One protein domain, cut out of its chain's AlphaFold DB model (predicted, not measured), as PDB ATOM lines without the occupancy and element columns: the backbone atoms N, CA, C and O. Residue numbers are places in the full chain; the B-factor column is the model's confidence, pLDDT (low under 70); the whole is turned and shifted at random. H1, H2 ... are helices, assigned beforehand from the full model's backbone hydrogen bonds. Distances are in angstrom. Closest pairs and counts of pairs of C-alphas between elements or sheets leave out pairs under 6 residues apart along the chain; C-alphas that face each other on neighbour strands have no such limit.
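AT A GLANCE: This is residues 261 to 271 and 278 to 345 of the 349 residues of the protein "uncharacterized protein LOC106163563" of Lingula unguis (UniProt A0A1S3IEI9). One long helix, H4, makes the core, with three shorter helices packed on it: H1 near its last residues, H2 slanting beside its middle, and H3 crossing it steeply. The last stretch folds back from the end of H4 into short H5, while the unnamed loop 301 to 315 bulges beyond H3. You have 79 printed residues with five named helices, H1 to H5 in order, and no named strand: all helix. The whole is compact, with a radius of gyration of the C-alphas of 12.1 A and spans of 34 by 30 by 17 A.

HOW THE PARTS SIT: Start at H1, residues 261 to 265; it touches residues 330 to 334 alone of H4, residues 316 to 334, the closest C-alphas being Leu 263 and Val 330 at 6.1 A. Next, H2, residues 282 to 288, touches H4 at residues 320 to 327 alone, closest at C-alphas Ala 285 and Leu 323, 6.8 A; they run the same way at a shallow tilt of 33 degrees, only just short of steep. H3, residues 291 to 300, touches H4 at residues 322 to 326 alone, closest at C-alphas Tyr 294 and Cys 326, 6.6 A; they run opposite ways at a steep tilt of 61 degrees. H5, residues 341 to 345, only just touches H4, with 3 pairs of C-alphas within 8 A, the closest Gln 327 and Lys 342 at 7.2 A. H3 and H5 are apart. In H1, H2, H3, H4 and H5 every O i to N i+4 pair is within hydrogen-bond range.

IN THESE COORDINATES: Find C-alpha 261 at (274.940, 263.623, 281.376), where H1 begins. H3 spans 13.9 A; H4 runs 26.7 A from C-alpha 316 at (298.615, 277.586, 285.070).

THE WHOLE: Residues 272 to 277 are not printed; the gap between C-alphas 271 and 278 is 12.0 A. The link H3 to H4 is long. Mean pLDDT of the printed part is 77.5, with 15 residues under 70, among them 267 to 271 and 278 to 281.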
ATOM      1  N   SER A 261     275.202 264.245 280.073       84.62
ATOM      2  CA  SER A 261     274.940 263.623 281.376       84.62
ATOM      3  C   SER A 261     275.757 264.334 282.446       84.62
ATOM      4  O   SER A 261     275.160 265.011 283.273       84.62
ATOM      5  N   CYS A 262     277.089 264.336 282.332       85.94
ATOM      6  CA  CYS A 262     277.998 264.889 283.343       85.94
ATOM      7  C   CYS A 262     277.632 266.337 283.741       85.94
ATOM      8  O   CYS A 262     277.576 266.664 284.917       85.94
ATOM      9  N   LEU A 263     277.240 267.184 282.778       86.38
ATOM     10  CA  LEU A 263     276.765 268.563 283.001       86.38
ATOM     11  C   LEU A 263     275.423 268.705 283.750       86.38
ATOM     12  O   LEU A 263     275.119 269.777 284.273       86.38
ATOM     13  N   LYS A 264     274.579 267.671 283.769       82.69
ATOM     14  CA  LYS A 264     273.413 267.608 284.668       82.69
ATOM     15  C   LYS A 264     273.824 267.119 286.044       82.69
ATOM     16  O   LYS A 264     273.318 267.646 287.030       82.69
ATOM     17  N   ASP A 265     274.691 266.115 286.043       81.94
ATOM     18  CA  ASP A 265     275.034 265.282 287.185       81.94
ATOM     19  C   ASP A 265     276.089 265.962 288.093       81.94
ATOM     20  O   ASP A 265     276.307 265.503 289.210       81.94
ATOM     21  N   THR A 266     276.670 267.103 287.674       80.00
ATOM     22  CA  THR A 266     277.414 268.021 288.563       80.00
ATOM     23  C   THR A 266     276.590 268.419 289.796       80.00
ATOM     24  O   THR A 266     275.367 268.552 289.693       80.00
ATOM     25  N   PRO A 267     277.219 268.702 290.947       69.88
ATOM     26  CA  PRO A 267     276.526 269.338 292.063       69.88
ATOM     27  C   PRO A 267     276.057 270.760 291.699       69.88
ATOM     28  O   PRO A 267     276.482 271.344 290.699       69.88
ATOM     29  N   ASP A 268     275.184 271.327 292.528       68.06
ATOM     30  CA  ASP A 268     274.979 272.776 292.595       68.06
ATOM     31  C   ASP A 268     276.000 273.332 293.608       68.06
ATOM     32  O   ASP A 268     276.191 272.718 294.659       68.06
ATOM     33  N   MET A 269     276.666 274.467 293.342       63.31
ATOM     34  CA  MET A 269     277.521 275.084 294.369       63.31
ATOM     35  C   MET A 269     276.656 275.654 295.496       63.31
ATOM     36  O   MET A 269     276.052 276.716 295.357       63.31
ATOM     37  N   THR A 270     276.630 274.945 296.622       53.16
ATOM     38  CA  THR A 270     276.000 275.365 297.880       53.16
ATOM     39  C   THR A 270     277.010 275.990 298.845       53.16
ATOM     40  O   THR A 270     276.930 275.771 300.052       53.16
ATOM     41  N   THR A 271     277.960 276.772 298.326       54.19
ATOM     42  CA  THR A 271     278.711 277.747 299.131       54.19
ATOM     43  C   THR A 271     277.716 278.770 299.687       54.19
ATOM     44  O   THR A 271     277.010 279.402 298.887       54.19
ATOM     45  N   CYS A 278     288.047 284.738 299.271       46.47
ATOM     46  CA  CYS A 278     289.072 283.703 299.403       46.47
ATOM     47  C   CYS A 278     288.635 282.288 298.983       46.47
ATOM     48  O   CYS A 278     289.499 281.467 298.688       46.47
ATOM     49  N   GLU A 279     287.334 281.979 298.935       48.94
ATOM     50  CA  GLU A 279     286.855 280.621 298.613       48.94
ATOM     51  C   GLU A 279     286.764 280.329 297.102       48.94
ATOM     52  O   GLU A 279     286.760 279.166 296.692       48.94
ATOM     53  N   CYS A 280     286.778 281.358 296.246       56.84
ATOM     54  CA  CYS A 280     286.712 281.235 294.782       56.84
ATOM     55  C   CYS A 280     288.049 280.787 294.147       56.84
ATOM     56  O   CYS A 280     288.559 281.409 293.215       56.84
ATOM     57  N   THR A 281     288.632 279.699 294.652       68.44
ATOM     58  CA  THR A 281     289.934 279.169 294.216       68.44
ATOM     59  C   THR A 281     289.847 278.321 292.941       68.44
ATOM     60  O   THR A 281     288.821 277.703 292.641       68.44
ATOM     61  N   ASN A 282     290.971 278.195 292.221       71.12
ATOM     62  CA  ASN A 282     291.107 277.252 291.100       71.12
ATOM     63  C   ASN A 282     290.836 275.790 291.522       71.12
ATOM     64  O   ASN A 282     290.345 275.007 290.711       71.12
ATOM     65  N   ALA A 283     291.088 275.423 292.786       72.56
ATOM     66  CA  ALA A 283     290.781 274.094 293.319       72.56
ATOM     67  C   ALA A 283     289.263 273.851 293.431       72.56
ATOM     68  O   ALA A 283     288.760 272.880 292.868       72.56
ATOM     69  N   ALA A 284     288.524 274.776 294.056       70.44
ATOM     70  CA  ALA A 284     287.062 274.706 294.160       70.44
ATOM     71  C   ALA A 284     286.373 274.760 292.780       70.44
ATOM     72  O   ALA A 284     285.360 274.101 292.546       70.44
ATOM     73  N   ALA A 285     286.950 275.500 291.826       72.38
ATOM     74  CA  ALA A 285     286.511 275.469 290.434       72.38
ATOM     75  C   ALA A 285     286.726 274.092 289.779       72.38
ATOM     76  O   ALA A 285     285.847 273.627 289.054       72.38
ATOM     77  N   LYS A 286     287.871 273.442 290.031       77.81
ATOM     78  CA  LYS A 286     288.237 272.139 289.454       77.81
ATOM     79  C   LYS A 286     287.341 271.004 289.961       77.81
ATOM     80  O   LYS A 286     286.915 270.195 289.151       77.81
ATOM     81  N   GLU A 287     286.995 270.986 291.248       78.56
ATOM     82  CA  GLU A 287     286.081 269.989 291.840       78.56
ATOM     83  C   GLU A 287     284.650 270.068 291.270       78.56
ATOM     84  O   GLU A 287     283.963 269.060 291.119       78.56
ATOM     85  N   PHE A 288     284.199 271.270 290.905       77.88
ATOM     86  CA  PHE A 288     282.856 271.511 290.373       77.88
ATOM     87  C   PHE A 288     282.688 271.148 288.879       77.88
ATOM     88  O   PHE A 288     281.563 270.967 288.396       77.88
ATOM     89  N   ILE A 289     283.782 271.062 288.117       84.50
ATOM     90  CA  ILE A 289     283.771 270.809 286.668       84.50
ATOM     91  C   ILE A 289     283.939 269.305 286.390       84.50
ATOM     92  O   ILE A 289     284.863 268.698 286.921       84.50
ATOM     93  N   PRO A 290     283.140 268.687 285.494       88.19
ATOM     94  CA  PRO A 290     283.377 267.304 285.087       88.19
ATOM     95  C   PRO A 290     284.719 267.140 284.372       88.19
ATOM     96  O   PRO A 290     284.979 267.843 283.386       88.19
ATOM     97  N   ASN A 291     285.519 266.160 284.803       87.62
ATOM     98  CA  ASN A 291     286.779 265.795 284.154       87.62
ATOM     99  C   ASN A 291     286.594 265.603 282.643       87.62
ATOM    100  O   ASN A 291     287.403 266.082 281.864       87.62
ATOM    101  N   GLU A 292     285.507 264.979 282.182       89.38
ATOM    102  CA  GLU A 292     285.313 264.712 280.752       89.38
ATOM    103  C   GLU A 292     285.135 265.999 279.928       89.38
ATOM    104  O   GLU A 292     285.510 266.032 278.755       89.38
ATOM    105  N   LEU A 293     284.587 267.067 280.525       89.56
ATOM    106  CA  LEU A 293     284.479 268.379 279.881       89.56
ATOM    107  C   LEU A 293     285.842 269.069 279.826       89.56
ATOM    108  O   LEU A 293     286.234 269.565 278.770       89.56
ATOM    109  N   TYR A 294     286.549 269.086 280.957       89.31
ATOM    110  CA  TYR A 294     287.875 269.687 281.064       89.31
ATOM    111  C   TYR A 294     288.873 268.993 280.123       89.31
ATOM    112  O   TYR A 294     289.530 269.646 279.311       89.31
ATOM    113  N   ASN A 295     288.905 267.659 280.152       89.06
ATOM    114  CA  ASN A 295     289.794 266.827 279.354       89.06
ATOM    115  C   ASN A 295     289.471 266.966 277.855       89.06
ATOM    116  O   ASN A 295     290.387 267.244 277.079       89.06
ATOM    117  N   LEU A 296     288.191 266.916 277.437       89.62
ATOM    118  CA  LEU A 296     287.826 267.141 276.027       89.62
ATOM    119  C   LEU A 296     288.285 268.513 275.529       89.62
ATOM    120  O   LEU A 296     288.819 268.607 274.425       89.62
ATOM    121  N   LEU A 297     288.069 269.576 276.309       89.25
ATOM    122  CA  LEU A 297     288.494 270.911 275.895       89.25
ATOM    123  C   LEU A 297     290.024 271.039 275.872       89.25
ATOM    124  O   LEU A 297     290.537 271.707 274.979       89.25
ATOM    125  N   SER A 298     290.753 270.351 276.760       86.88
ATOM    126  CA  SER A 298     292.224 270.301 276.729       86.88
ATOM    127  C   SER A 298     292.767 269.646 275.449       86.88
ATOM    128  O   SER A 298     293.672 270.196 274.821       86.88
ATOM    129  N   TRP A 299     292.157 268.542 274.996       87.00
ATOM    130  CA  TRP A 299     292.500 267.892 273.726       87.00
ATOM    131  C   TRP A 299     292.076 268.742 272.519       87.00
ATOM    132  O   TRP A 299     292.782 268.792 271.516       87.00
ATOM    133  N   ALA A 300     290.943 269.451 272.608       85.69
ATOM    134  CA  ALA A 300     290.435 270.302 271.529       85.69
ATOM    135  C   ALA A 300     291.305 271.543 271.248       85.69
ATOM    136  O   ALA A 300     291.207 272.103 270.156       85.69
ATOM    137  N   ILE A 301     292.145 271.957 272.204       86.12
ATOM    138  CA  ILE A 301     293.135 273.039 272.047       86.12
ATOM    139  C   ILE A 301     294.583 272.527 271.950       86.12
ATOM    140  O   ILE A 301     295.507 273.334 272.009       86.12
ATOM    141  N   SER A 302     294.794 271.208 271.841       80.25
ATOM    142  CA  SER A 302     296.119 270.563 271.878       80.25
ATOM    143  C   SER A 302     296.969 270.905 273.117       80.25
ATOM    144  O   SER A 302     298.194 270.868 273.059       80.25
ATOM    145  N   ALA A 303     296.341 271.204 274.262       76.31
ATOM    146  CA  ALA A 303     297.051 271.368 275.538       76.31
ATOM    147  C   ALA A 303     297.471 270.021 276.161       76.31
ATOM    148  O   ALA A 303     298.270 269.992 277.091       76.31
ATOM    149  N   SER A 304     296.932 268.914 275.648       74.56
ATOM    150  CA  SER A 304     297.427 267.556 275.860       74.56
ATOM    151  C   SER A 304     297.082 266.694 274.649       74.56
ATOM    152  O   SER A 304     296.054 266.914 274.002       74.56
ATOM    153  N   GLU A 305     297.924 265.704 274.365       69.25
ATOM    154  CA  GLU A 305     297.731 264.732 273.284       69.25
ATOM    155  C   GLU A 305     297.295 263.347 273.804       69.25
ATOM    156  O   GLU A 305     296.836 262.513 273.022       69.25
ATOM    157  N   GLU A 306     297.372 263.102 275.121       73.00
ATOM    158  CA  GLU A 306     297.085 261.790 275.716       73.00
ATOM    159  C   GLU A 306     295.655 261.677 276.293       73.00
ATOM    160  O   GLU A 306     295.231 262.521 277.100       73.00
ATOM    161  N   PRO A 307     294.896 260.618 275.936       77.38
ATOM    162  CA  PRO A 307     293.535 260.400 276.418       77.38
ATOM    163  C   PRO A 307     293.521 259.824 277.843       77.38
ATOM    164  O   PRO A 307     293.607 258.616 278.053       77.38
ATOM    165  N   THR A 308     293.358 260.703 278.829       77.00
ATOM    166  CA  THR A 308     293.270 260.387 280.263       77.00
ATOM    167  C   THR A 308     291.854 260.590 280.825       77.00
ATOM    168  O   THR A 308     291.093 261.441 280.358       77.00
ATOM    169  N   LEU A 309     291.484 259.792 281.836       71.50
ATOM    170  CA  LEU A 309     290.224 259.935 282.595       71.50
ATOM    171  C   LEU A 309     290.390 260.821 283.843       71.50
ATOM    172  O   LEU A 309     289.432 261.433 284.322       71.50
ATOM    173  N   ASP A 310     291.616 260.884 284.356       73.00
ATOM    174  CA  ASP A 310     291.987 261.634 285.546       73.00
ATOM    175  C   ASP A 310     292.223 263.124 285.257       73.00
ATOM    176  O   ASP A 310     292.110 263.613 284.131       73.00
ATOM    177  N   ASN A 311     292.551 263.859 286.317       67.69
ATOM    178  CA  ASN A 311     292.844 265.283 286.272       67.69
ATOM    179  C   ASN A 311     294.172 265.573 285.559       67.69
ATOM    180  O   ASN A 311     295.237 265.356 286.138       67.69
ATOM    181  N   LEU A 312     294.128 266.166 284.360       73.75
ATOM    182  CA  LEU A 312     295.349 266.647 283.710       73.75
ATOM    183  C   LEU A 312     296.031 267.757 284.529       73.75
ATOM    184  O   LEU A 312     295.378 268.635 285.113       73.75
ATOM    185  N   SER A 313     297.363 267.731 284.501       76.00
ATOM    186  CA  SER A 313     298.226 268.839 284.905       76.00
ATOM    187  C   SER A 313     298.565 269.660 283.662       76.00
ATOM    188  O   SER A 313     299.192 269.143 282.742       76.00
ATOM    189  N   LEU A 314     298.107 270.913 283.610       79.75
ATOM    190  CA  LEU A 314     298.369 271.856 282.516       79.75
ATOM    191  C   LEU A 314     299.066 273.108 283.078       79.75
ATOM    192  O   LEU A 314     298.843 273.426 284.250       79.75
ATOM    193  N   PRO A 315     299.835 273.863 282.267       82.88
ATOM    194  CA  PRO A 315     300.391 275.153 282.676       82.88
ATOM    195  C   PRO A 315     299.310 276.106 283.204       82.88
ATOM    196  O   PRO A 315     298.220 276.186 282.636       82.88
ATOM    197  N   GLU A 316     299.610 276.848 284.272       79.19
ATOM    198  CA  GLU A 316     298.615 277.586 285.070       79.19
ATOM    199  C   GLU A 316     297.794 278.617 284.270       79.19
ATOM    200  O   GLU A 316     296.583 278.751 284.470       79.19
ATOM    201  N   GLU A 317     298.418 279.289 283.299       79.12
ATOM    202  CA  GLU A 317     297.755 280.232 282.390       79.12
ATOM    203  C   GLU A 317     296.693 279.538 281.511       79.12
ATOM    204  O   GLU A 317     295.583 280.046 281.328       79.12
ATOM    205  N   VAL A 318     297.010 278.342 281.001       82.50
ATOM    206  CA  VAL A 318     296.094 277.516 280.197       82.50
ATOM    207  C   VAL A 318     295.015 276.914 281.094       82.50
ATOM    208  O   VAL A 318     293.834 276.991 280.759       82.50
ATOM    209  N   HIS A 319     295.401 276.384 282.258       85.31
ATOM    210  CA  HIS A 319     294.500 275.828 283.268       85.31
ATOM    211  C   HIS A 319     293.407 276.832 283.661       85.31
ATOM    212  O   HIS A 319     292.219 276.524 283.554       85.31
ATOM    213  N   THR A 320     293.791 278.059 284.022       83.12
ATOM    214  CA  THR A 320     292.867 279.113 284.472       83.12
ATOM    215  C   THR A 320     291.893 279.536 283.364       83.12
ATOM    216  O   THR A 320     290.687 279.655 283.599       83.12
ATOM    217  N   ARG A 321     292.372 279.693 282.118       85.12
ATOM    218  CA  ARG A 321     291.500 279.973 280.959       85.12
ATOM    219  C   ARG A 321     290.526 278.823 280.687       85.12
ATOM    220  O   ARG A 321     289.344 279.068 280.446       85.12
ATOM    221  N   LEU A 322     290.999 277.579 280.769       87.69
ATOM    222  CA  LEU A 322     290.196 276.385 280.509       87.69
ATOM    223  C   LEU A 322     289.106 276.182 281.574       87.69
ATOM    224  O   LEU A 322     287.955 275.927 281.218       87.69
ATOM    225  N   LEU A 323     289.427 276.388 282.859       86.50
ATOM    226  CA  LEU A 323     288.447 276.401 283.954       86.50
ATOM    227  C   LEU A 323     287.362 277.468 283.729       86.50
ATOM    228  O   LEU A 323     286.179 277.177 283.896       86.50
ATOM    229  N   SER A 324     287.739 278.684 283.314       86.06
ATOM    230  CA  SER A 324     286.792 279.781 283.047       86.06
ATOM    231  C   SER A 324     285.775 279.421 281.950       86.06
ATOM    232  O   SER A 324     284.575 279.621 282.135       86.06
ATOM    233  N   ILE A 325     286.233 278.807 280.853       89.25
ATOM    234  CA  ILE A 325     285.368 278.334 279.755       89.25
ATOM    235  C   ILE A 325     284.478 277.165 280.212       89.25
ATOM    236  O   ILE A 325     283.289 277.122 279.888       89.25
ATOM    237  N   CYS A 326     285.018 276.229 280.999       89.19
ATOM    238  CA  CYS A 326     284.237 275.127 281.565       89.19
ATOM    239  C   CYS A 326     283.098 275.635 282.466       89.19
ATOM    240  O   CYS A 326     281.971 275.150 282.352       89.19
ATOM    241  N   GLN A 327     283.360 276.633 283.319       87.12
ATOM    242  CA  GLN A 327     282.338 277.251 284.171       87.12
ATOM    243  C   GLN A 327     281.213 277.890 283.345       87.12
ATOM    244  O   GLN A 327     280.042 277.655 283.644       87.12
ATOM    245  N   ASP A 328     281.541 278.627 282.279       86.31
ATOM    246  CA  ASP A 328     280.536 279.230 281.390       86.31
ATOM    247  C   ASP A 328     279.646 278.162 280.734       86.31
ATOM    248  O   ASP A 328     278.425 278.317 280.651       86.31
ATOM    249  N   ILE A 329     280.236 277.032 280.322       89.94
ATOM    250  CA  ILE A 329     279.510 275.900 279.731       89.94
ATOM    251  C   ILE A 329     278.586 275.225 280.758       89.94
ATOM    252  O   ILE A 329     277.436 274.934 280.421       89.94
ATOM    253  N   VAL A 330     279.029 275.010 282.004       87.44
ATOM    254  CA  VAL A 330     278.171 274.461 283.077       87.44
ATOM    255  C   VAL A 330     277.020 275.423 283.394       87.44
ATOM    256  O   VAL A 330     275.858 275.005 283.461       87.44
ATOM    257  N   HIS A 331     277.315 276.718 283.520       85.62
ATOM    258  CA  HIS A 331     276.318 277.752 283.779       85.62
ATOM    259  C   HIS A 331     275.256 277.792 282.667       85.62
ATOM    260  O   HIS A 331     274.057 277.674 282.946       85.62
ATOM    261  N   LEU A 332     275.679 277.834 281.398       86.56
ATOM    262  CA  LEU A 332     274.797 277.806 280.230       86.56
ATOM    263  C   LEU A 332     273.965 276.512 280.160       86.56
ATOM    264  O   LEU A 332     272.748 276.570 279.967       86.56
ATOM    265  N   ALA A 333     274.584 275.346 280.375       85.38
ATOM    266  CA  ALA A 333     273.902 274.050 280.358       85.38
ATOM    267  C   ALA A 333     272.829 273.932 281.455       85.38
ATOM    268  O   ALA A 333     271.765 273.345 281.228       85.38
ATOM    269  N   SER A 334     273.062 274.544 282.622       82.56
ATOM    270  CA  SER A 334     272.079 274.610 283.705       82.56
ATOM    271  C   SER A 334     270.891 275.540 283.412       82.56
ATOM    272  O   SER A 334     269.834 275.384 284.037       82.56
ATOM    273  N   LYS A 335     271.039 276.466 282.448       81.44
ATOM    274  CA  LYS A 335     270.238 277.691 282.262       81.44
ATOM    275  C   LYS A 335     270.367 278.691 283.421       81.44
ATOM    276  O   LYS A 335     269.355 279.141 283.950       81.44
ATOM    277  N   GLY A 336     271.594 278.972 283.853       71.38
ATOM    278  CA  GLY A 336     271.891 279.924 284.929       71.38
ATOM    279  C   GLY A 336     271.397 279.523 286.324       71.38
ATOM    280  O   GLY A 336     271.367 280.355 287.224       71.38
ATOM    281  N   ARG A 337     270.994 278.259 286.517       73.75
ATOM    282  CA  ARG A 337     270.518 277.730 287.809       73.75
ATOM    283  C   ARG A 337     271.639 277.151 288.664       73.75
ATOM    284  O   ARG A 337     271.492 277.099 289.875       73.75
ATOM    285  N   LYS A 338     272.745 276.735 288.039       75.50
ATOM    286  CA  LYS A 338     273.982 276.382 288.736       75.50
ATOM    287  C   LYS A 338     274.872 277.612 288.811       75.50
ATOM    288  O   LYS A 338     275.339 278.111 287.780       75.50
ATOM    289  N   SER A 339     275.088 278.090 290.031       71.12
ATOM    290  CA  SER A 339     276.174 279.013 290.333       71.12
ATOM    291  C   SER A 339     277.516 278.325 290.095       71.12
ATOM    292  O   SER A 339     277.682 277.142 290.377       71.12
ATOM    293  N   THR A 340     278.453 279.089 289.557       73.88
ATOM    294  CA  THR A 340     279.870 278.756 289.390       73.88
ATOM    295  C   THR A 340     280.712 279.827 290.095       73.88
ATOM    296  O   THR A 340     280.215 280.954 290.221       73.88
ATOM    297  N   PRO A 341     281.961 279.556 290.519       68.06
ATOM    298  CA  PRO A 341     282.805 280.545 291.206       68.06
ATOM    299  C   PRO A 341     282.863 281.910 290.498       68.06
ATOM    300  O   PRO A 341     282.617 282.950 291.106       68.06
ATOM    301  N   LYS A 342     283.050 281.909 289.174       70.12
ATOM    302  CA  LYS A 342     283.045 283.103 288.315       70.12
ATOM    303  C   LYS A 342     281.740 283.910 288.407       70.12
ATOM    304  O   LYS A 342     281.783 285.134 288.439       70.12
ATOM    305  N   SER A 343     280.589 283.239 288.500       54.06
ATOM    306  CA  SER A 343     279.269 283.883 288.646       54.06
ATOM    307  C   SER A 343     278.952 284.379 290.067       54.06
ATOM    308  O   SER A 343     277.954 285.073 290.257       54.06
ATOM    309  N   LEU A 344     279.766 284.012 291.066       56.78
ATOM    310  CA  LEU A 344     279.685 284.570 292.419       56.78
ATOM    311  C   LEU A 344     280.465 285.890 292.489       56.78
ATOM    312  O   LEU A 344     279.919 286.883 292.952       56.78
ATOM    313  N   VAL A 345     281.676 285.923 291.915       57.47
ATOM    314  CA  VAL A 345     282.546 287.116 291.841       57.47
ATOM    315  C   VAL A 345     281.924 288.271 291.032       57.47
ATOM    316  O   VAL A 345     282.236 289.430 291.267       57.47
TER     317      VAL A 345